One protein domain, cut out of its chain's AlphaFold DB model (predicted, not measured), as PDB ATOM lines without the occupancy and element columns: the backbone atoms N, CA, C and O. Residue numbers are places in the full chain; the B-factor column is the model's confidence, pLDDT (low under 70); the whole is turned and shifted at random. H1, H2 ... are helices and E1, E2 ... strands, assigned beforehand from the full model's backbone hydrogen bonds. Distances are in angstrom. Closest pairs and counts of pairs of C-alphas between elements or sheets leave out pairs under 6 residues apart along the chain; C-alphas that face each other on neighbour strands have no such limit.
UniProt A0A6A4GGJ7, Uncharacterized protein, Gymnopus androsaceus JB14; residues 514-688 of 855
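This is residues 514 to 688 of the 855 residues of an uncharacterized protein of Gymnopus androsaceus JB14 (UniProt A0A6A4GGJ7). At one end of the domain a small sheet of three strands, E1, E5 and E4, is covered on one face by two crossed helices, H1 and H5. H5 reaches into the middle, where H4 packs on it beside the two-strand ladder of E2 and E3; H3 and H2 follow toward the loop-rich far end, and H6 folds back onto H1. The 175 printed residues hold six named helices and five named strands, in the order H1 E1 E2 H2 H3 H4 E3 H5 E4 E5 H6, with both sheets antiparallel. The class is mixed, helices and strands, though under half of the residues are in named elements. The whole is compact, with a radius of gyration of the C-alphas of 16.6 A and spans of 53 by 37 by 25 A.

H1, residues 524 to 536, is on the sheet of E1, residues 538 to 541, E5, residues 669 to 673, and E4, residues 660 to 666; its closest C-alphas to E1 are those of Val 533 and Ile 539, 5.8 A apart. Inner strand E5 is antiparallel to both edge strands: N 539 and O 672 are 2.8 A apart, as are N 662 and O 671, within hydrogen-bond range. E4 and E5 form a hairpin. E2, residues 551 to 554, and E3, residues 632 to 635, are antiparallel, with N 553 and O 633 2.9 A apart. H3, residues 596 to 602, comes closest to E2 at the C-alphas of Tyr 596 and Ala 551, 5.4 A, and H2, residues 586 to 589, is near H3. H4, residues 612 to 617, touches H5, residues 645 to 655, with the C-alphas of Pro 612 and Asp 652 closest at 4.6 A. H5 and H1, two layers with the sheet as helices on one face of it, touch through residues 525 to 529 of H1 alone, closest at the C-alphas of Pro 525 and Tyr 646, 5.0 A; at 71 degrees they are only just about perpendicular. H5 has a height over the sheet of 9.4 A and runs across the strands. H6, residues 677 to 687, touches residues 530 to 534 of H1 alone, closest at the C-alphas of Leu 534 and Arg 680, 6.6 A, at a steep tilt of 42 degrees, opposite ways. The helix packing is mostly crossed. Every O i to N i+4 pair is within hydrogen-bond range in H1, H4, H5 and H6, and 2 of 3 are in H3; H2 is too short for one.

H1 begins at C-alpha 524, (51.601, 183.231, 118.604), and is 17.8 A long. H5 measures 14.8 A, E4 15.0 A and E5 13.2 A. H6, 15.3 A, ends at C-alpha 687, (50.691, 195.134, 122.011).

The C-alphas farthest apart, Ala 587 and Gln 677, are separated by 54.4 A. The printed part has no cut. The links E2 to H2 and H4 to E3 are long, with 31 and 14 residues. The mean pLDDT of the printed part is 76.2; 41 residues are under 70, among them 556 to 566 and 584 to 594.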
ATOM      1  N   HIS A 514      47.267 196.072 112.679       84.06
ATOM      2  CA  HIS A 514      46.002 196.232 113.401       84.06
ATOM      3  C   HIS A 514      45.540 194.894 113.968       84.06
ATOM      4  O   HIS A 514      45.919 193.834 113.468       84.06
ATOM      5  N   LEU A 515      44.753 194.957 115.044       79.94
ATOM      6  CA  LEU A 515      44.268 193.767 115.733       79.94
ATOM      7  C   LEU A 515      43.355 192.932 114.820       79.94
ATOM      8  O   LEU A 515      42.600 193.499 114.025       79.94
ATOM      9  N   PRO A 516      43.381 191.595 114.957       77.19
ATOM     10  CA  PRO A 516      42.390 190.723 114.339       77.19
ATOM     11  C   PRO A 516      40.962 191.107 114.736       77.19
ATOM     12  O   PRO A 516      40.729 191.618 115.830       77.19
ATOM     13  N   MET A 517      39.992 190.820 113.862       70.75
ATOM     14  CA  MET A 517      38.578 191.112 114.147       70.75
ATOM     15  C   MET A 517      37.993 190.216 115.247       70.75
ATOM     16  O   MET A 517      36.939 190.525 115.798       70.75
ATOM     17  N   HIS A 518      38.658 189.103 115.557       72.81
ATOM     18  CA  HIS A 518      38.287 188.230 116.659       72.81
ATOM     19  C   HIS A 518      38.966 188.652 117.969       72.81
ATOM     20  O   HIS A 518      40.104 189.119 117.994       72.81
ATOM     21  N   ASP A 519      38.295 188.384 119.084       65.31
ATOM     22  CA  ASP A 519      38.725 188.706 120.452       65.31
ATOM     23  C   ASP A 519      40.002 187.982 120.921       65.31
ATOM     24  O   ASP A 519      40.581 188.347 121.942       65.31
ATOM     25  N   ARG A 520      40.486 186.988 120.168       67.31
ATOM     26  CA  ARG A 520      41.683 186.199 120.516       67.31
ATOM     27  C   ARG A 520      43.029 186.904 120.288       67.31
ATOM     28  O   ARG A 520      44.058 186.338 120.640       67.31
ATOM     29  N   GLY A 521      43.040 188.111 119.716       74.56
ATOM     30  CA  GLY A 521      44.276 188.844 119.410       74.56
ATOM     31  C   GLY A 521      45.142 188.159 118.344       74.56
ATOM     32  O   GLY A 521      44.689 187.253 117.655       74.56
ATOM     33  N   PHE A 522      46.385 188.612 118.163       78.50
ATOM     34  CA  PHE A 522      47.305 188.027 117.179       78.50
ATOM     35  C   PHE A 522      47.684 186.578 117.512       78.50
ATOM     36  O   PHE A 522      47.789 186.193 118.676       78.50
ATOM     37  N   THR A 523      47.979 185.793 116.475       76.19
ATOM     38  CA  THR A 523      48.532 184.443 116.634       76.19
ATOM     39  C   THR A 523      49.897 184.476 117.327       76.19
ATOM     40  O   THR A 523      50.631 185.461 117.246       76.19
ATOM     41  N   GLY A 524      50.280 183.371 117.976       73.56
ATOM     42  CA  GLY A 524      51.601 183.231 118.604       73.56
ATOM     43  C   GLY A 524      52.776 183.635 117.692       73.56
ATOM     44  O   GLY A 524      53.569 184.479 118.107       73.56
ATOM     45  N   PRO A 525      52.873 183.138 116.441       77.88
ATOM     46  CA  PRO A 525      53.942 183.524 115.519       77.88
ATOM     47  C   PRO A 525      53.952 185.021 115.200       77.88
ATOM     48  O   PRO A 525      55.010 185.647 115.212       77.88
ATOM     49  N   ALA A 526      52.777 185.615 114.959       82.88
ATOM     50  CA  ALA A 526      52.644 187.045 114.695       82.88
ATOM     51  C   ALA A 526      53.138 187.883 115.883       82.88
ATOM     52  O   ALA A 526      53.897 188.838 115.702       82.88
ATOM     53  N   LEU A 527      52.771 187.485 117.104       79.00
ATOM     54  CA  LEU A 527      53.239 188.127 118.330       79.00
ATOM     55  C   LEU A 527      54.754 188.026 118.481       79.00
ATOM     56  O   LEU A 527      55.392 189.040 118.752       79.00
ATOM     57  N   VAL A 528      55.339 186.847 118.261       78.00
ATOM     58  CA  VAL A 528      56.794 186.655 118.345       78.00
ATOM     59  C   VAL A 528      57.517 187.520 117.313       78.00
ATOM     60  O   VAL A 528      58.522 188.135 117.657       78.00
ATOM     61  N   VAL A 529      57.009 187.637 116.081       86.94
ATOM     62  CA  VAL A 529      57.567 188.536 115.051       86.94
ATOM     63  C   VAL A 529      57.547 189.989 115.510       86.94
ATOM     64  O   VAL A 529      58.572 190.669 115.446       86.94
ATOM     65  N   PHE A 530      56.407 190.465 116.002       87.12
ATOM     66  CA  PHE A 530      56.279 191.853 116.427       87.12
ATOM     67  C   PHE A 530      57.108 192.190 117.660       87.12
ATOM     68  O   PHE A 530      57.763 193.225 117.707       87.12
ATOM     69  N   ILE A 531      57.128 191.299 118.641       77.75
ATOM     70  CA  ILE A 531      57.992 191.412 119.813       77.75
ATOM     71  C   ILE A 531      59.458 191.450 119.375       77.75
ATOM     72  O   ILE A 531      60.203 192.328 119.801       77.75
ATOM     73  N   SER A 532      59.857 190.538 118.486       80.94
ATOM     74  CA  SER A 532      61.236 190.445 118.002       80.94
ATOM     75  C   SER A 532      61.671 191.733 117.309       80.94
ATOM     76  O   SER A 532      62.743 192.239 117.613       80.94
ATOM     77  N   VAL A 533      60.837 192.315 116.438       84.88
ATOM     78  CA  VAL A 533      61.191 193.579 115.772       84.88
ATOM     79  C   VAL A 533      61.163 194.776 116.725       84.88
ATOM     80  O   VAL A 533      61.950 195.702 116.559       84.88
ATOM     81  N   LEU A 534      60.292 194.777 117.742       81.00
ATOM     82  CA  LEU A 534      60.292 195.831 118.757       81.00
ATOM     83  C   LEU A 534      61.568 195.796 119.602       81.00
ATOM     84  O   LEU A 534      62.122 196.855 119.887       81.00
ATOM     85  N   LEU A 535      62.019 194.607 119.995       71.06
ATOM     86  CA  LEU A 535      63.205 194.423 120.829       71.06
ATOM     87  C   LEU A 535      64.496 194.619 120.031       71.06
ATOM     88  O   LEU A 535      65.321 195.445 120.397       71.06
ATOM     89  N   GLU A 536      64.642 193.913 118.912       73.94
ATOM     90  CA  GLU A 536      65.907 193.839 118.171       73.94
ATOM     91  C   GLU A 536      66.057 194.949 117.127       73.94
ATOM     92  O   GLU A 536      67.132 195.115 116.557       73.94
ATOM     93  N   SER A 537      64.986 195.700 116.843       75.44
ATOM     94  CA  SER A 537      64.848 196.652 115.723       75.44
ATOM     95  C   SER A 537      64.950 196.017 114.327       75.44
ATOM     96  O   SER A 537      64.242 196.439 113.413       75.44
ATOM     97  N   ILE A 538      65.776 194.981 114.170       81.62
ATOM     98  CA  ILE A 538      66.016 194.226 112.944       81.62
ATOM     99  C   ILE A 538      65.952 192.729 113.256       81.62
ATOM    100  O   ILE A 538      66.713 192.225 114.076       81.62
ATOM    101  N   ILE A 539      65.115 191.993 112.528       86.69
ATOM    102  CA  ILE A 539      65.016 190.531 112.611       86.69
ATOM    103  C   ILE A 539      65.593 189.864 111.361       86.69
ATOM    104  O   ILE A 539      65.539 190.418 110.267       86.69
ATOM    105  N   LYS A 540      66.130 188.646 111.495       88.19
ATOM    106  CA  LYS A 540      66.742 187.891 110.383       88.19
ATOM    107  C   LYS A 540      65.969 186.613 110.072       88.19
ATOM    108  O   LYS A 540      65.819 185.770 110.953       88.19
ATOM    109  N   ILE A 541      65.557 186.424 108.817       86.88
ATOM    110  CA  ILE A 541      64.788 185.246 108.375       86.88
ATOM    111  C   ILE A 541      65.326 184.632 107.079       86.88
ATOM    112  O   ILE A 541      66.009 185.294 106.300       86.88
ATOM    113  N   LEU A 542      65.016 183.358 106.834       85.25
ATOM    114  CA  LEU A 542      65.356 182.688 105.573       85.25
ATOM    115  C   LEU A 542      64.500 183.231 104.411       85.25
ATOM    116  O   LEU A 542      63.332 183.565 104.624       85.25
ATOM    117  N   PRO A 543      65.047 183.334 103.186       79.69
ATOM    118  CA  PRO A 543      64.283 183.731 102.009       79.69
ATOM    119  C   PRO A 543      63.284 182.643 101.584       79.69
ATOM    120  O   PRO A 543      63.457 181.468 101.893       79.69
ATOM    121  N   ILE A 544      62.244 183.040 100.847       79.62
ATOM    122  CA  ILE A 544      61.301 182.098 100.228       79.62
ATOM    123  C   ILE A 544      61.883 181.597  98.908       79.62
ATOM    124  O   ILE A 544      62.227 182.397  98.031       79.62
ATOM    125  N   ASP A 545      61.891 180.282  98.737       74.44
ATOM    126  CA  ASP A 545      62.095 179.635  97.452       74.44
ATOM    127  C   ASP A 545      60.736 179.347  96.806       74.44
ATOM    128  O   ASP A 545      60.000 178.441  97.187       74.44
ATOM    129  N   THR A 546      60.388 180.147  95.802       64.81
ATOM    130  CA  THR A 546      59.110 180.005  95.096       64.81
ATOM    131  C   THR A 546      59.123 178.890  94.048       64.81
ATOM    132  O   THR A 546      58.136 178.747  93.330       64.81
ATOM    133  N   GLY A 547      60.254 178.209  93.838       63.34
ATOM    134  CA  GLY A 547      60.352 177.073  92.920       63.34
ATOM    135  C   GLY A 547      59.796 175.781  93.519       63.34
ATOM    136  O   GLY A 547      59.653 174.791  92.808       63.34
ATOM    137  N   ILE A 548      59.482 175.793  94.814       73.00
ATOM    138  CA  ILE A 548      58.998 174.639  95.565       73.00
ATOM    139  C   ILE A 548      57.511 174.816  95.851       73.00
ATOM    140  O   ILE A 548      57.036 175.919  96.132       73.00
ATOM    141  N   GLU A 549      56.770 173.715  95.770       78.31
ATOM    142  CA  GLU A 549      55.345 173.725  96.054       78.31
ATOM    143  C   GLU A 549      55.074 174.037  97.530       78.31
ATOM    144  O   GLU A 549      55.809 173.629  98.433       78.31
ATOM    145  N   LYS A 550      54.001 174.789  97.765       85.00
ATOM    146  CA  LYS A 550      53.591 175.188  99.108       85.00
ATOM    147  C   LYS A 550      53.008 173.999  99.859       85.00
ATOM    148  O   LYS A 550      52.356 173.132  99.268       85.00
ATOM    149  N   ALA A 551      53.174 174.015 101.171       85.31
ATOM    150  CA  ALA A 551      52.581 173.036 102.062       85.31
ATOM    151  C   ALA A 551      51.343 173.609 102.756       85.31
ATOM    152  O   ALA A 551      51.247 174.817 102.974       85.31
ATOM    153  N   VAL A 552      50.403 172.744 103.135       87.12
ATOM    154  CA  VAL A 552      49.345 173.106 104.084       87.12
ATOM    155  C   VAL A 552      49.735 172.562 105.446       87.12
ATOM    156  O   VAL A 552      50.154 171.411 105.560       87.12
ATOM    157  N   VAL A 553      49.598 173.394 106.467       86.44
ATOM    158  CA  VAL A 553      49.924 173.058 107.851       86.44
ATOM    159  C   VAL A 553      48.702 173.235 108.747       86.44
ATOM    160  O   VAL A 553      47.807 174.043 108.456       86.44
ATOM    161  N   TRP A 554      48.655 172.458 109.825       83.00
ATOM    162  CA  TRP A 554      47.667 172.621 110.887       83.00
ATOM    163  C   TRP A 554      47.987 173.839 111.747       83.00
ATOM    164  O   TRP A 554      49.086 173.941 112.281       83.00
ATOM    165  N   ASN A 555      46.996 174.695 111.998       79.44
ATOM    166  CA  ASN A 555      47.104 175.701 113.054       79.44
ATOM    167  C   ASN A 555      46.855 175.002 114.400       79.44
ATOM    168  O   ASN A 555      45.731 174.966 114.908       79.44
ATOM    169  N   THR A 556      47.881 174.346 114.936       63.22
ATOM    170  CA  THR A 556      47.738 173.476 116.106       63.22
ATOM    171  C   THR A 556      47.444 174.268 117.378       63.22
ATOM    172  O   THR A 556      47.922 175.382 117.588       63.22
ATOM    173  N   ASN A 557      46.675 173.641 118.275       50.72
ATOM    174  CA  ASN A 557      46.421 174.133 119.631       50.72
ATOM    175  C   ASN A 557      47.613 173.955 120.574       50.72
ATOM    176  O   ASN A 557      47.485 174.208 121.772       50.72
ATOM    177  N   SER A 558      48.737 173.451 120.059       46.91
ATOM    178  CA  SER A 558      49.935 173.224 120.842       46.91
ATOM    179  C   SER A 558      50.428 174.577 121.335       46.91
ATOM    180  O   SER A 558      51.117 175.312 120.637       46.91
ATOM    181  N   THR A 559      50.071 174.885 122.578       40.03
ATOM    182  CA  THR A 559      50.553 176.009 123.384       40.03
ATOM    183  C   THR A 559      52.077 176.022 123.539       40.03
ATOM    184  O   THR A 559      52.628 176.987 124.058       40.03
ATOM    185  N   TYR A 560      52.763 174.997 123.017       42.44
ATOM    186  CA  TYR A 560      54.173 174.975 122.650       42.44
ATOM    187  C   TYR A 560      54.484 176.050 121.602       42.44
ATOM    188  O   TYR A 560      54.609 175.782 120.413       42.44
ATOM    189  N   ILE A 561      54.542 177.285 122.097       46.75
ATOM    190  CA  ILE A 561      55.293 178.444 121.626       46.75
ATOM    191  C   ILE A 561      55.991 178.164 120.292       46.75
ATOM    192  O   ILE A 561      57.015 177.480 120.226       46.75
ATOM    193  N   TRP A 562      55.428 178.731 119.229       56.38
ATOM    194  CA  TRP A 562      56.100 178.938 117.954       56.38
ATOM    195  C   TRP A 562      57.330 179.816 118.193       56.38
ATOM    196  O   TRP A 562      57.290 181.036 118.030       56.38
ATOM    197  N   ASP A 563      58.410 179.213 118.678       56.84
ATOM    198  CA  ASP A 563      59.708 179.856 118.697       56.84
ATOM    199  C   ASP A 563      60.169 180.091 117.248       56.84
ATOM    200  O   ASP A 563      59.505 179.727 116.271       56.84
ATOM    201  N   ARG A 564      61.321 180.737 117.072       67.12
ATOM    202  CA  ARG A 564      61.810 181.110 115.736       67.12
ATOM    203  C   ARG A 564      62.049 179.908 114.801       67.12
ATOM    204  O   ARG A 564      62.253 180.114 113.599       67.12
ATOM    205  N   ILE A 565      62.044 178.682 115.329       66.56
ATOM    206  CA  ILE A 565      62.500 177.449 114.680       66.56
ATOM    207  C   ILE A 565      61.349 176.440 114.497       66.56
ATOM    208  O   ILE A 565      61.371 175.683 113.525       66.56
ATOM    209  N   ASN A 566      60.334 176.456 115.363       67.69
ATOM    210  CA  ASN A 566      59.210 175.514 115.329       67.69
ATOM    211  C   ASN A 566      58.332 175.645 114.073       67.69
ATOM    212  O   ASN A 566      58.190 176.721 113.481       67.69
ATOM    213  N   ARG A 567      57.744 174.513 113.667       74.50
ATOM    214  CA  ARG A 567      56.972 174.365 112.426       74.50
ATOM    215  C   ARG A 567      55.612 173.720 112.650       74.50
ATOM    216  O   ARG A 567      55.504 172.757 113.408       74.50
ATOM    217  N   SER A 568      54.642 174.217 111.886       77.25
ATOM    218  CA  SER A 568      53.451 173.530 111.389       77.25
ATOM    219  C   SER A 568      53.590 172.012 111.276       77.25
ATOM    220  O   SER A 568      54.420 171.570 110.483       77.25
ATOM    221  N   GLU A 569      52.754 171.203 111.942       78.38
ATOM    222  CA  GLU A 569      52.540 169.832 111.474       78.38
ATOM    223  C   GLU A 569      51.917 169.875 110.074       78.38
ATOM    224  O   GLU A 569      50.929 170.577 109.828       78.38
ATOM    225  N   PHE A 570      52.518 169.130 109.144       83.50
ATOM    226  CA  PHE A 570      52.017 169.017 107.781       83.50
ATOM    227  C   PHE A 570      50.638 168.364 107.775       83.50
ATOM    228  O   PHE A 570      50.428 167.298 108.354       83.50
ATOM    229  N   LEU A 571      49.699 168.996 107.076       84.00
ATOM    230  CA  LEU A 571      48.374 168.440 106.877       84.00
ATOM    231  C   LEU A 571      48.442 167.350 105.804       84.00
ATOM    232  O   LEU A 571      48.707 167.627 104.637       84.00
ATOM    233  N   THR A 572      48.153 166.115 106.191       84.44
ATOM    234  CA  THR A 572      47.916 165.013 105.251       84.44
ATOM    235  C   THR A 572      46.427 164.903 104.949       84.44
ATOM    236  O   THR A 572      45.584 165.217 105.791       84.44
ATOM    237  N   ALA A 573      46.061 164.420 103.761       82.19
ATOM    238  CA  ALA A 573      44.649 164.304 103.399       82.19
ATOM    239  C   ALA A 573      43.843 163.428 104.386       82.19
ATOM    240  O   ALA A 573      42.680 163.720 104.673       82.19
ATOM    241  N   SER A 574      44.474 162.406 104.972       80.50
ATOM    242  CA  SER A 574      43.837 161.469 105.907       80.50
ATOM    243  C   SER A 574      43.479 162.114 107.245       80.50
ATOM    244  O   SER A 574      42.511 161.702 107.887       80.50
ATOM    245  N   THR A 575      44.204 163.165 107.637       81.25
ATOM    246  CA  THR A 575      44.000 163.884 108.904       81.25
ATOM    247  C   THR A 575      42.960 164.999 108.803       81.25
ATOM    248  O   THR A 575      42.573 165.558 109.828       81.25
ATOM    249  N   ILE A 576      42.441 165.302 107.604       83.12
ATOM    250  CA  ILE A 576      41.397 166.320 107.420       83.12
ATOM    251  C   ILE A 576      40.097 165.850 108.093       83.12
ATOM    252  O   ILE A 576      39.528 164.832 107.672       83.12
ATOM    253  N   PRO A 577      39.550 166.602 109.065       82.75
ATOM    254  CA  PRO A 577      38.268 166.283 109.676       82.75
ATOM    255  C   PRO A 577      37.119 166.285 108.665       82.75
ATOM    256  O   PRO A 577      37.056 167.139 107.781       82.75
ATOM    257  N   HIS A 578      36.176 165.349 108.809       81.56
ATOM    258  CA  HIS A 578      35.115 165.130 107.818       81.56
ATOM    259  C   HIS A 578      34.253 166.373 107.540       81.56
ATOM    260  O   HIS A 578      33.826 166.571 106.408       81.56
ATOM    261  N   TRP A 579      34.048 167.243 108.532       80.19
ATOM    262  CA  TRP A 579      33.284 168.488 108.393       80.19
ATOM    263  C   TRP A 579      33.998 169.583 107.579       80.19
ATOM    264  O   TRP A 579      33.366 170.567 107.204       80.19
ATOM    265  N   TYR A 580      35.292 169.433 107.281       80.19
ATOM    266  CA  TYR A 580      36.038 170.349 106.404       80.19
ATOM    267  C   TYR A 580      36.213 169.825 104.972       80.19
ATOM    268  O   TYR A 580      36.646 170.575 104.089       80.19
ATOM    269  N   ARG A 581      35.853 168.558 104.732       84.88
ATOM    270  CA  ARG A 581      35.990 167.874 103.443       84.88
ATOM    271  C   ARG A 581      34.954 168.372 102.438       84.88
ATOM    272  O   ARG A 581      33.779 168.523 102.757       84.88
ATOM    273  N   ARG A 582      35.386 168.581 101.193       79.00
ATOM    274  CA  ARG A 582      34.538 169.044 100.080       79.00
ATOM    275  C   ARG A 582      33.764 167.904  99.408       79.00
ATOM    276  O   ARG A 582      32.678 168.121  98.879       79.00
ATOM    277  N   CYS A 583      34.313 166.689  99.443       70.00
ATOM    278  CA  CYS A 583      33.697 165.474  98.904       70.00
ATOM    279  C   CYS A 583      33.809 164.305  99.889       70.00
ATOM    280  O   CYS A 583      34.817 164.172 100.579       70.00
ATOM    281  N   SER A 584      32.822 163.406  99.874       64.88
ATOM    282  CA  SER A 584      32.756 162.185 100.695       64.88
ATOM    283  C   SER A 584      33.561 161.001 100.136       64.88
ATOM    284  O   SER A 584      33.322 159.860 100.514       64.88
ATOM    285  N   ASN A 585      34.451 161.230  99.165       67.75
ATOM    286  CA  ASN A 585      35.140 160.149  98.465       67.75
ATOM    287  C   ASN A 585      36.418 159.744  99.216       67.75
ATOM    288  O   ASN A 585      37.490 160.290  98.959       67.75
ATOM    289  N   ASP A 586      36.291 158.798 100.150       66.56
ATOM    290  CA  ASP A 586      37.348 158.385 101.089       66.56
ATOM    291  C   ASP A 586      38.654 157.921 100.418       66.56
ATOM    292  O   ASP A 586      39.730 158.072 100.992       66.56
ATOM    293  N   ALA A 587      38.601 157.434  99.174       67.69
ATOM    294  CA  ALA A 587      39.785 156.982  98.438       67.69
ATOM    295  C   ALA A 587      40.804 158.103  98.151       67.69
ATOM    296  O   ALA A 587      42.002 157.835  98.103       67.69
ATOM    297  N   LEU A 588      40.349 159.353  97.988       68.44
ATOM    298  CA  LEU A 588      41.230 160.505  97.742       68.44
ATOM    299  C   LEU A 588      41.965 160.974  99.008       68.44
ATOM    300  O   LEU A 588      42.985 161.649  98.902       68.44
ATOM    301  N   TYR A 589      41.470 160.606 100.193       69.62
ATOM    302  CA  TYR A 589      42.019 161.055 101.474       69.62
ATOM    303  C   TYR A 589      43.085 160.112 102.046       69.62
ATOM    304  O   TYR A 589      43.722 160.455 103.029       69.62
ATOM    305  N   ASN A 590      43.346 158.960 101.427       68.75
ATOM    306  CA  ASN A 590      44.319 157.976 101.925       68.75
ATOM    307  C   ASN A 590      45.751 158.170 101.370       68.75
ATOM    308  O   ASN A 590      46.548 157.239 101.413       68.75
ATOM    309  N   SER A 591      46.077 159.340 100.808       65.81
ATOM    310  CA  SER A 591      47.421 159.657 100.297       65.81
ATOM    311  C   SER A 591      48.267 160.378 101.354       65.81
ATOM    312  O   SER A 591      47.871 161.441 101.836       65.81
ATOM    313  N   ASP A 592      49.449 159.833 101.664       59.72
ATOM    314  CA  ASP A 592      50.331 160.320 102.740       59.72
ATOM    315  C   ASP A 592      51.148 161.573 102.382       59.72
ATOM    316  O   ASP A 592      51.608 162.272 103.277       59.72
ATOM    317  N   ASN A 593      51.287 161.913 101.096       57.28
ATOM    318  CA  ASN A 593      51.942 163.148 100.654       57.28
ATOM    319  C   ASN A 593      51.011 163.902  99.717       57.28
ATOM    320  O   ASN A 593      50.835 163.529  98.555       57.28
ATOM    321  N   THR A 594      50.386 164.956 100.231       67.56
ATOM    322  CA  THR A 594      49.431 165.756  99.471       67.56
ATOM    323  C   THR A 594      49.889 167.203  99.403       67.56
ATOM    324  O   THR A 594      50.233 167.820 100.404       67.56
ATOM    325  N   THR A 595      49.945 167.733  98.189       74.88
ATOM    326  CA  THR A 595      50.441 169.080  97.928       74.88
ATOM    327  C   THR A 595      49.355 170.131  98.163       74.88
ATOM    328  O   THR A 595      48.175 169.768  98.230       74.88
ATOM    329  N   TYR A 596      49.698 171.429  98.247       81.00
ATOM    330  CA  TYR A 596      48.679 172.489  98.366       81.00
ATOM    331  C   TYR A 596      47.600 172.364  97.289       81.00
ATOM    332  O   TYR A 596      46.421 172.351  97.627       81.00
ATOM    333  N   GLY A 597      47.984 172.192  96.018       78.19
ATOM    334  CA  GLY A 597      47.013 172.068  94.927       78.19
ATOM    335  C   GLY A 597      46.065 170.876  95.095       78.19
ATOM    336  O   GLY A 597      44.899 170.946  94.712       78.19
ATOM    337  N   THR A 598      46.536 169.797  95.723       79.31
ATOM    338  CA  THR A 598      45.699 168.628  96.001       79.31
ATOM    339  C   THR A 598      44.765 168.872  97.187       79.31
ATOM    340  O   THR A 598      43.571 168.586  97.100       79.31
ATOM    341  N   LEU A 599      45.276 169.434  98.285       81.94
ATOM    342  CA  LEU A 599      44.487 169.718  99.491       81.94
ATOM    343  C   LEU A 599      43.445 170.815  99.255       81.94
ATOM    344  O   LEU A 599      42.336 170.716  99.776       81.94
ATOM    345  N   ASP A 600      43.752 171.801  98.415       81.38
ATOM    346  CA  ASP A 600      42.825 172.856  97.993       81.38
ATOM    347  C   ASP A 600      41.581 172.297  97.275       81.38
ATOM    348  O   ASP A 600      40.463 172.796  97.425       81.38
ATOM    349  N   GLY A 601      41.746 171.192  96.539       77.19
ATOM    350  CA  GLY A 601      40.638 170.467  95.913       77.19
ATOM    351  C   GLY A 601      39.799 169.639  96.895       77.19
ATOM    352  O   GLY A 601      38.621 169.385  96.632       77.19
ATOM    353  N   LEU A 602      40.385 169.230  98.022       81.56
ATOM    354  CA  LEU A 602      39.773 168.331  99.009       81.56
ATOM    355  C   LEU A 602      39.130 169.067 100.188       81.56
ATOM    356  O   LEU A 602      38.183 168.558 100.789       81.56
ATOM    357  N   ILE A 603      39.615 170.262 100.515       83.25
ATOM    358  CA  ILE A 603      39.152 171.089 101.631       83.25
ATOM    359  C   ILE A 603      38.302 172.236 101.085       83.25
ATOM    360  O   ILE A 603      38.494 172.724  99.973       83.25
ATOM    361  N   THR A 604      37.333 172.702 101.867       78.06
ATOM    362  CA  THR A 604      36.643 173.956 101.539       78.06
ATOM    363  C   THR A 604      37.646 175.115 101.594       78.06
ATOM    364  O   THR A 604      38.081 175.465 102.684       78.06
ATOM    365  N   LEU A 605      37.987 175.730 100.452       70.69
ATOM    366  CA  LEU A 605      38.927 176.866 100.305       70.69
ATOM    367  C   LEU A 605      38.821 177.928 101.417       70.69
ATOM    368  O   LEU A 605      39.829 178.408 101.924       70.69
ATOM    369  N   GLY A 606      37.601 178.243 101.866       77.44
ATOM    370  CA  GLY A 606      37.353 179.177 102.971       77.44
ATOM    371  C   GLY A 606      37.936 178.761 104.334       77.44
ATOM    372  O   GLY A 606      37.920 179.567 105.258       77.44
ATOM    373  N   LYS A 607      38.453 177.536 104.475       85.38
ATOM    374  CA  LYS A 607      39.066 176.986 105.696       85.38
ATOM    375  C   LYS A 607      40.596 176.982 105.661       85.38
ATOM    376  O   LYS A 607      41.203 176.716 106.694       85.38
ATOM    377  N   ILE A 608      41.211 177.293 104.515       87.38
ATOM    378  CA  ILE A 608      42.665 177.431 104.385       87.38
ATOM    379  C   ILE A 608      43.030 178.918 104.304       87.38
ATOM    380  O   ILE A 608      42.563 179.656 103.436       87.38
ATOM    381  N   ALA A 609      43.903 179.378 105.197       87.25
ATOM    382  CA  ALA A 609      44.502 180.704 105.137       87.25
ATOM    383  C   ALA A 609      45.673 180.711 104.145       87.25
ATOM    384  O   ALA A 609      46.790 180.281 104.445       87.25
ATOM    385  N   ASN A 610      45.413 181.197 102.932       83.50
ATOM    386  CA  ASN A 610      46.386 181.219 101.838       83.50
ATOM    387  C   ASN A 610      46.972 182.613 101.542       83.50
ATOM    388  O   ASN A 610      48.049 182.700 100.946       83.50
ATOM    389  N   THR A 611      46.345 183.691 102.018       79.88
ATOM    390  CA  THR A 611      46.880 185.056 101.921       79.88
ATOM    391  C   THR A 611      47.643 185.455 103.193       79.88
ATOM    392  O   THR A 611      47.311 184.967 104.277       79.88
ATOM    393  N   PRO A 612      48.628 186.372 103.100       80.56
ATOM    394  CA  PRO A 612      49.314 186.920 104.275       80.56
ATOM    395  C   PRO A 612      48.352 187.469 105.334       80.56
ATOM    396  O   PRO A 612      48.488 187.168 106.516       80.56
ATOM    397  N   ARG A 613      47.323 188.208 104.892       80.06
ATOM    398  CA  ARG A 613      46.302 188.790 105.770       80.06
ATOM    399  C   ARG A 613      45.496 187.713 106.492       80.06
ATOM    400  O   ARG A 613      45.347 187.796 107.704       80.06
ATOM    401  N   ALA A 614      45.029 186.688 105.775       83.94
ATOM    402  CA  ALA A 614      44.271 185.602 106.388       83.94
ATOM    403  C   ALA A 614      45.110 184.855 107.436       83.94
ATOM    404  O   ALA A 614      44.605 184.557 108.513       83.94
ATOM    405  N   ARG A 615      46.401 184.608 107.164       84.81
ATOM    406  CA  ARG A 615      47.302 183.945 108.124       84.81
ATOM    407  C   ARG A 615      47.577 184.773 109.380       84.81
ATOM    408  O   ARG A 615      47.806 184.197 110.438       84.81
ATOM    409  N   PHE A 616      47.526 186.102 109.281       81.31
ATOM    410  CA  PHE A 616      47.691 186.997 110.429       81.31
ATOM    411  C   PHE A 616      46.407 187.264 111.217       81.31
ATOM    412  O   PHE A 616      46.478 187.409 112.435       81.31
ATOM    413  N   LEU A 617      45.264 187.390 110.533       78.94
ATOM    414  CA  LEU A 617      44.036 187.965 111.105       78.94
ATOM    415  C   LEU A 617      42.861 186.990 111.219       78.94
ATOM    416  O   LEU A 617      41.895 187.294 111.914       78.94
ATOM    417  N   GLU A 618      42.890 185.863 110.509       82.31
ATOM    418  CA  GLU A 618      41.755 184.928 110.416       82.31
ATOM    419  C   GLU A 618      42.112 183.524 110.913       82.31
ATOM    420  O   GLU A 618      41.314 182.593 110.792       82.31
ATOM    421  N   VAL A 619      43.316 183.357 111.455       80.75
ATOM    422  CA  VAL A 619      43.828 182.095 111.979       80.75
ATOM    423  C   VAL A 619      43.847 182.156 113.497       80.75
ATOM    424  O   VAL A 619      44.380 183.094 114.078       80.75
ATOM    425  N   ALA A 620      43.329 181.115 114.143       72.25
ATOM    426  CA  ALA A 620      43.545 180.887 115.562       72.25
ATOM    427  C   ALA A 620      43.840 179.410 115.818       72.25
ATOM    428  O   ALA A 620      43.385 178.529 115.088       72.25
ATOM    429  N   ALA A 621      44.594 179.159 116.882       65.00
ATOM    430  CA  ALA A 621      44.868 177.826 117.384       65.00
ATOM    431  C   ALA A 621      43.611 177.254 118.074       65.00
ATOM    432  O   ALA A 621      42.967 177.953 118.870       65.00
ATOM    433  N   GLY A 622      43.236 176.008 117.754       59.38
ATOM    434  CA  GLY A 622      42.328 175.225 118.598       59.38
ATOM    435  C   GLY A 622      41.473 174.125 117.993       59.38
ATOM    436  O   GLY A 622      41.143 174.135 116.817       59.38
ATOM    437  N   GLU A 623      41.102 173.160 118.844       52.34
ATOM    438  CA  GLU A 623      40.204 172.044 118.489       52.34
ATOM    439  C   GLU A 623      38.726 172.474 118.435       52.34
ATOM    440  O   GLU A 623      37.915 171.874 117.732       52.34
ATOM    441  N   HIS A 624      38.380 173.560 119.133       60.84
ATOM    442  CA  HIS A 624      37.039 174.144 119.174       60.84
ATOM    443  C   HIS A 624      37.087 175.588 118.666       60.84
ATOM    444  O   HIS A 624      37.084 176.558 119.432       60.84
ATOM    445  N   LEU A 625      37.211 175.720 117.345       66.56
ATOM    446  CA  LEU A 625      37.207 177.012 116.668       66.56
ATOM    447  C   LEU A 625      35.764 177.431 116.347       66.56
ATOM    448  O   LEU A 625      35.014 176.617 115.806       66.56
ATOM    449  N   PRO A 626      35.368 178.678 116.667       63.75
ATOM    450  CA  PRO A 626      34.105 179.251 116.217       63.75
ATOM    451  C   PRO A 626      33.950 179.193 114.694       63.75
ATOM    452  O   PRO A 626      34.936 179.197 113.947       63.75
ATOM    453  N   ASP A 627      32.701 179.228 114.232       65.06
ATOM    454  CA  ASP A 627      32.407 179.404 112.814       65.06
ATOM    455  C   ASP A 627      33.026 180.712 112.298       65.06
ATOM    456  O   ASP A 627      32.816 181.786 112.856       65.06
ATOM    457  N   GLY A 628      33.817 180.605 111.226       67.25
ATOM    458  CA  GLY A 628      34.466 181.741 110.559       67.25
ATOM    459  C   GLY A 628      35.990 181.808 110.700       67.25
ATOM    460  O   GLY A 628      36.619 182.493 109.901       67.25
ATOM    461  N   ILE A 629      36.603 181.063 111.629       76.38
ATOM    462  CA  ILE A 629      38.073 181.007 111.761       76.38
ATOM    463  C   ILE A 629      38.667 179.931 110.838       76.38
ATOM    464  O   ILE A 629      38.040 178.896 110.576       76.38
ATOM    465  N   LYS A 630      39.883 180.173 110.334       86.12
ATOM    466  CA  LYS A 630      40.635 179.271 109.455       86.12
ATOM    467  C   LYS A 630      41.563 178.348 110.266       86.12
ATOM    468  O   LYS A 630      42.554 178.820 110.825       86.12
ATOM    469  N   PRO A 631      41.275 177.034 110.339       82.50
ATOM    470  CA  PRO A 631      42.087 176.059 111.084       82.50
ATOM    471  C   PRO A 631      43.362 175.609 110.356       82.50
ATOM    472  O   PRO A 631      44.221 174.981 110.969       82.50
ATOM    473  N   PHE A 632      43.488 175.897 109.058       87.44
ATOM    474  CA  PHE A 632      44.636 175.489 108.248       87.44
ATOM    475  C   PHE A 632      45.291 176.700 107.605       87.44
ATOM    476  O   PHE A 632      44.606 177.674 107.280       87.44
ATOM    477  N   SER A 633      46.592 176.614 107.347       88.38
ATOM    478  CA  SER A 633      47.354 177.690 106.706       88.38
ATOM    479  C   SER A 633      48.291 177.153 105.635       88.38
ATOM    480  O   SER A 633      48.773 176.027 105.717       88.38
ATOM    481  N   VAL A 634      48.571 177.972 104.623       88.69
ATOM    482  CA  VAL A 634      49.602 177.672 103.622       88.69
ATOM    483  C   VAL A 634      50.958 178.156 104.123       88.69
ATOM    484  O   VAL A 634      51.106 179.347 104.396       88.69
ATOM    485  N   CYS A 635      51.939 177.259 104.182       87.88
ATOM    486  CA  CYS A 635      53.330 177.575 104.482       87.88
ATOM    487  C   CYS A 635      54.182 177.504 103.203       87.88
ATOM    488  O   CYS A 635      54.092 176.553 102.421       87.88
ATOM    489  N   GLU A 636      54.977 178.544 102.968       87.62
ATOM    490  CA  GLU A 636      55.956 178.618 101.881       87.62
ATOM    491  C   GLU A 636      57.227 177.839 102.263       87.62
ATOM    492  O   GLU A 636      57.450 177.534 103.433       87.62
ATOM    493  N   CYS A 637      58.087 177.545 101.287       82.62
ATOM    494  CA  CYS A 637      59.284 176.727 101.490       82.62
ATOM    495  C   CYS A 637      60.592 177.516 101.274       82.62
ATOM    496  O   CYS A 637      60.627 178.511 100.551       82.62
ATOM    497  N   SER A 638      61.682 177.046 101.884       81.50
ATOM    498  CA  SER A 638      63.074 177.448 101.654       81.50
ATOM    499  C   SER A 638      63.898 176.200 101.347       81.50
ATOM    500  O   SER A 638      63.949 175.291 102.174       81.50
ATOM    501  N   THR A 639      64.576 176.157 100.192       69.31
ATOM    502  CA  THR A 639      65.593 175.129  99.871       69.31
ATOM    503  C   THR A 639      65.152 173.688 100.189       69.31
ATOM    504  O   THR A 639      65.926 172.922 100.753       69.31
ATOM    505  N   SER A 640      63.906 173.338  99.851       69.94
ATOM    506  CA  SER A 640      63.169 172.061 100.027       69.94
ATOM    507  C   SER A 640      62.348 171.854 101.306       69.94
ATOM    508  O   SER A 640      61.547 170.924 101.347       69.94
ATOM    509  N   GLU A 641      62.446 172.732 102.300       79.44
ATOM    510  CA  GLU A 641      61.695 172.596 103.553       79.44
ATOM    511  C   GLU A 641      60.687 173.727 103.750       79.44
ATOM    512  O   GLU A 641      60.966 174.869 103.395       79.44
ATOM    513  N   ALA A 642      59.535 173.441 104.363       83.06
ATOM    514  CA  ALA A 642      58.606 174.489 104.781       83.06
ATOM    515  C   ALA A 642      59.284 175.462 105.760       83.06
ATOM    516  O   ALA A 642      60.112 175.068 106.587       83.06
ATOM    517  N   LEU A 643      58.939 176.743 105.668       86.00
ATOM    518  CA  LEU A 643      59.396 177.756 106.611       86.00
ATOM    519  C   LEU A 643      58.914 177.441 108.034       86.00
ATOM    520  O   LEU A 643      57.897 176.778 108.234       86.00
ATOM    521  N   SER A 644      59.648 177.943 109.033       86.56
ATOM    522  CA  SER A 644      59.104 178.035 110.391       86.56
ATOM    523  C   SER A 644      57.928 178.994 110.427       86.56
ATOM    524  O   SER A 644      57.859 179.930 109.630       86.56
ATOM    525  N   ASP A 645      57.027 178.798 111.379       84.12
ATOM    526  CA  ASP A 645      55.837 179.634 111.527       84.12
ATOM    527  C   ASP A 645      56.224 181.092 111.791       84.12
ATOM    528  O   ASP A 645      55.622 182.017 111.246       84.12
ATOM    529  N   TYR A 646      57.310 181.299 112.540       85.75
ATOM    530  CA  TYR A 646      57.944 182.602 112.707       85.75
ATOM    531  C   TYR A 646      58.418 183.201 111.378       85.75
ATOM    532  O   TYR A 646      58.116 184.356 111.078       85.75
ATOM    533  N   ALA A 647      59.158 182.440 110.564       88.38
ATOM    534  CA  ALA A 647      59.655 182.937 109.284       88.38
ATOM    535  C   ALA A 647      58.504 183.212 108.304       88.38
ATOM    536  O   ALA A 647      58.525 184.230 107.610       88.38
ATOM    537  N   GLN A 648      57.483 182.354 108.281       90.38
ATOM    538  CA  GLN A 648      56.272 182.541 107.489       90.38
ATOM    539  C   GLN A 648      55.533 183.818 107.913       90.38
ATOM    540  O   GLN A 648      55.239 184.658 107.061       90.38
ATOM    541  N   ALA A 649      55.319 184.026 109.216       88.75
ATOM    542  CA  ALA A 649      54.708 185.243 109.743       88.75
ATOM    543  C   ALA A 649      55.556 186.493 109.446       88.75
ATOM    544  O   ALA A 649      55.038 187.533 109.051       88.75
ATOM    545  N   ALA A 650      56.878 186.415 109.548       89.62
ATOM    546  CA  ALA A 650      57.747 187.541 109.217       89.62
ATOM    547  C   ALA A 650      57.658 187.909 107.722       89.62
ATOM    548  O   ALA A 650      57.571 189.088 107.368       89.62
ATOM    549  N   HIS A 651      57.592 186.910 106.836       84.75
ATOM    550  CA  HIS A 651      57.334 187.130 105.410       84.75
ATOM    551  C   HIS A 651      55.958 187.711 105.139       84.75
ATOM    552  O   HIS A 651      55.827 188.542 104.246       84.75
ATOM    553  N   ASP A 652      54.944 187.294 105.881       85.88
ATOM    554  CA  ASP A 652      53.591 187.806 105.721       85.88
ATOM    555  C   ASP A 652      53.472 189.253 106.204       85.88
ATOM    556  O   ASP A 652      52.922 190.082 105.479       85.88
ATOM    557  N   ALA A 653      54.087 189.604 107.336       86.06
ATOM    558  CA  ALA A 653      54.213 190.988 107.788       86.06
ATOM    559  C   ALA A 653      54.964 191.848 106.759       86.06
ATOM    560  O   ALA A 653      54.511 192.940 106.409       86.06
ATOM    561  N   ARG A 654      56.058 191.329 106.187       82.00
ATOM    562  CA  ARG A 654      56.777 191.985 105.082       82.00
ATOM    563  C   ARG A 654      55.885 192.193 103.863       82.00
ATOM    564  O   ARG A 654      55.835 193.273 103.285       82.00
ATOM    565  N   ARG A 655      55.160 191.152 103.464       73.25
ATOM    566  CA  ARG A 655      54.231 191.164 102.331       73.25
ATOM    567  C   ARG A 655      53.095 192.161 102.542       73.25
ATOM    568  O   ARG A 655      52.689 192.785 101.571       73.25
ATOM    569  N   MET A 656      52.615 192.353 103.767       74.69
ATOM    570  CA  MET A 656      51.610 193.372 104.106       74.69
ATOM    571  C   MET A 656      52.185 194.798 104.186       74.69
ATOM    572  O   MET A 656      51.429 195.755 104.318       74.69
ATOM    573  N   GLY A 657      53.507 194.957 104.081       71.44
ATOM    574  CA  GLY A 657      54.187 196.244 104.244       71.44
ATOM    575  C   GLY A 657      54.354 196.673 105.703       71.44
ATOM    576  O   GLY A 657      54.742 197.807 105.953       71.44
ATOM    577  N   TRP A 658      54.075 195.782 106.661       82.56
ATOM    578  CA  TRP A 658      54.247 196.036 108.098       82.56
ATOM    579  C   TRP A 658      55.708 195.953 108.522       82.56
ATOM    580  O   TRP A 658      56.107 196.602 109.482       82.56
ATOM    581  N   LEU A 659      56.491 195.141 107.810       82.00
ATOM    582  CA  LEU A 659      57.940 195.076 107.926       82.00
ATOM    583  C   LEU A 659      58.579 195.414 106.583       82.00
ATOM    584  O   LEU A 659      58.101 195.008 105.524       82.00
ATOM    585  N   LEU A 660      59.698 196.119 106.632       72.81
ATOM    586  CA  LEU A 660      60.544 196.386 105.483       72.81
ATOM    587  C   LEU A 660      61.680 195.398 105.449       72.81
ATOM    588  O   LEU A 660      62.215 195.044 106.489       72.81
ATOM    589  N   GLN A 661      62.062 194.997 104.247       72.12
ATOM    590  CA  GLN A 661      63.271 194.233 104.033       72.12
ATOM    591  C   GLN A 661      64.438 195.188 103.791       72.12
ATOM    592  O   GLN A 661      64.351 196.050 102.920       72.12
ATOM    593  N   ASP A 662      65.517 195.008 104.545       63.97
ATOM    594  CA  ASP A 662      66.808 195.613 104.248       63.97
ATOM    595  C   ASP A 662      67.351 195.023 102.932       63.97
ATOM    596  O   ASP A 662      67.199 193.832 102.634       63.97
ATOM    597  N   TRP A 663      67.983 195.869 102.131       53.53
ATOM    598  CA  TRP A 663      68.520 195.552 100.811       53.53
ATOM    599  C   TRP A 663      69.639 194.503 100.874       53.53
ATOM    600  O   TRP A 663      69.876 193.779  99.903       53.53
ATOM    601  N   HIS A 664      70.290 194.354 102.028       51.66
ATOM    602  CA  HIS A 664      71.320 193.351 102.238       51.66
ATOM    603  C   HIS A 664      70.790 192.016 102.759       51.66
ATOM    604  O   HIS A 664      70.269 191.903 103.872       51.66
ATOM    605  N   THR A 665      71.078 190.947 102.015       62.62
ATOM    606  CA  THR A 665      71.095 189.611 102.609       62.62
ATOM    607  C   THR A 665      72.398 189.400 103.361       62.62
ATOM    608  O   THR A 665      73.471 189.390 102.760       62.62
ATOM    609  N   VAL A 666      72.318 189.178 104.669       67.50
ATOM    610  CA  VAL A 666      73.497 188.894 105.495       67.50
ATOM    611  C   VAL A 666      73.507 187.411 105.818       67.50
ATOM    612  O   VAL A 666      72.585 186.900 106.455       67.50
ATOM    613  N   ASN A 667      74.548 186.713 105.359       77.06
ATOM    614  CA  ASN A 667      74.701 185.262 105.508       77.06
ATOM    615  C   ASN A 667      73.510 184.472 104.930       77.06
ATOM    616  O   ASN A 667      73.009 183.543 105.561       77.06
ATOM    617  N   GLY A 668      73.011 184.883 103.759       75.94
ATOM    618  CA  GLY A 668      71.877 184.234 103.090       75.94
ATOM    619  C   GLY A 668      70.519 184.444 103.769       75.94
ATOM    620  O   GLY A 668      69.546 183.804 103.382       75.94
ATOM    621  N   LYS A 669      70.429 185.328 104.771       81.06
ATOM    622  CA  LYS A 669      69.179 185.694 105.450       81.06
ATOM    623  C   LYS A 669      68.730 187.095 105.059       81.06
ATOM    624  O   LYS A 669      69.559 187.992 104.913       81.06
ATOM    625  N   LEU A 670      67.420 187.279 104.949       79.06
ATOM    626  CA  LEU A 670      66.783 188.584 104.825       79.06
ATOM    627  C   LEU A 670      66.788 189.277 106.186       79.06
ATOM    628  O   LEU A 670      66.478 188.639 107.193       79.06
ATOM    629  N   GLN A 671      67.098 190.567 106.209       81.25
ATOM    630  CA  GLN A 671      66.908 191.420 107.379       81.25
ATOM    631  C   GLN A 671      65.600 192.186 107.237       81.25
ATOM    632  O   GLN A 671      65.343 192.729 106.166       81.25
ATOM    633  N   LEU A 672      64.771 192.203 108.281       81.81
ATOM    634  CA  LEU A 672      63.507 192.930 108.300       81.81
ATOM    635  C   LEU A 672      63.423 193.906 109.475       81.81
ATOM    636  O   LEU A 672      63.840 193.556 110.573       81.81
ATOM    637  N   GLN A 673      62.815 195.073 109.275       81.50
ATOM    638  CA  GLN A 673      62.652 196.117 110.295       81.50
ATOM    639  C   GLN A 673      61.313 196.852 110.165       81.50
ATOM    640  O   GLN A 673      60.620 196.714 109.157       81.50
ATOM    641  N   LEU A 674      60.931 197.643 111.167       80.31
ATOM    642  CA  LEU A 674      59.724 198.472 111.079       80.31
ATOM    643  C   LEU A 674      59.916 199.653 110.110       80.31
ATOM    644  O   LEU A 674      61.019 200.194 110.038       80.31
ATOM    645  N   PRO A 675      58.861 200.099 109.397       71.81
ATOM    646  CA  PRO A 675      59.006 201.153 108.402       71.81
ATOM    647  C   PRO A 675      59.405 202.516 108.956       71.81
ATOM    648  O   PRO A 675      60.036 203.287 108.245       71.81
ATOM    649  N   THR A 676      58.983 202.842 110.180       70.38
ATOM    650  CA  THR A 676      59.248 204.133 110.830       70.38
ATOM    651  C   THR A 676      59.156 204.003 112.356       70.38
ATOM    652  O   THR A 676      58.582 203.042 112.882       70.38
ATOM    653  N   GLN A 677      59.603 205.039 113.071       71.00
ATOM    654  CA  GLN A 677      59.426 205.152 114.519       71.00
ATOM    655  C   GLN A 677      57.947 205.156 114.949       71.00
ATOM    656  O   GLN A 677      57.598 204.524 115.941       71.00
ATOM    657  N   TRP A 678      57.040 205.781 114.190       75.25
ATOM    658  CA  TRP A 678      55.617 205.784 114.561       75.25
ATOM    659  C   TRP A 678      54.946 204.413 114.375       75.25
ATOM    660  O   TRP A 678      54.021 204.102 115.119       75.25
ATOM    661  N   HIS A 679      55.425 203.562 113.452       80.50
ATOM    662  CA  HIS A 679      54.991 202.158 113.405       80.50
ATOM    663  C   HIS A 679      55.441 201.414 114.663       80.50
ATOM    664  O   HIS A 679      54.681 200.606 115.186       80.50
ATOM    665  N   ARG A 680      56.645 201.708 115.172       82.38
ATOM    666  CA  ARG A 680      57.153 201.154 116.436       82.38
ATOM    667  C   ARG A 680      56.301 201.580 117.620       82.38
ATOM    668  O   ARG A 680      55.880 200.726 118.389       82.38
ATOM    669  N   GLU A 681      56.014 202.872 117.738       78.94
ATOM    670  CA  GLU A 681      55.138 203.414 118.783       78.94
ATOM    671  C   GLU A 681      53.732 202.825 118.703       78.94
ATOM    672  O   GLU A 681      53.215 202.344 119.702       78.94
ATOM    673  N   HIS A 682      53.129 202.798 117.511       84.25
ATOM    674  CA  HIS A 682      51.801 202.220 117.320       84.25
ATOM    675  C   HIS A 682      51.778 200.728 117.642       84.25
ATOM    676  O   HIS A 682      50.863 200.258 118.305       84.25
ATOM    677  N   LEU A 683      52.790 199.973 117.213       85.38
ATOM    678  CA  LEU A 683      52.892 198.554 117.534       85.38
ATOM    679  C   LEU A 683      53.087 198.335 119.039       85.38
ATOM    680  O   LEU A 683      52.483 197.421 119.595       85.38
ATOM    681  N   MET A 684      53.856 199.191 119.719       80.88
ATOM    682  CA  MET A 684      53.916 199.197 121.183       80.88
ATOM    683  C   MET A 684      52.542 199.489 121.792       80.88
ATOM    684  O   MET A 684      52.102 198.724 122.639       80.88
ATOM    685  N   ASP A 685      51.817 200.503 121.324       81.50
ATOM    686  CA  ASP A 685      50.466 200.832 121.805       81.50
ATOM    687  C   ASP A 685      49.433 199.726 121.527       81.50
ATOM    688  O   ASP A 685      48.425 199.621 122.231       81.50
ATOM    689  N   LEU A 686      49.649 198.937 120.471       80.12
ATOM    690  CA  LEU A 686      48.789 197.831 120.060       80.12
ATOM    691  C   LEU A 686      49.019 196.585 120.918       80.12
ATOM    692  O   LEU A 686      48.072 195.860 121.215       80.12
ATOM    693  N   LEU A 687      50.278 196.324 121.272       76.19
ATOM    694  CA  LEU A 687      50.691 195.134 122.011       76.19
ATOM    695  C   LEU A 687      50.711 195.349 123.521       76.19
ATOM    696  O   LEU A 687      50.534 194.395 124.273       76.19
ATOM    697  N   VAL A 688      50.939 196.577 123.981       70.44
ATOM    698  CA  VAL A 688      50.909 196.902 125.403       70.44
ATOM    699  C   VAL A 688      49.446 197.024 125.832       70.44
ATOM    700  O   VAL A 688      48.715 197.867 125.310       70.44
TER     701      VAL A 688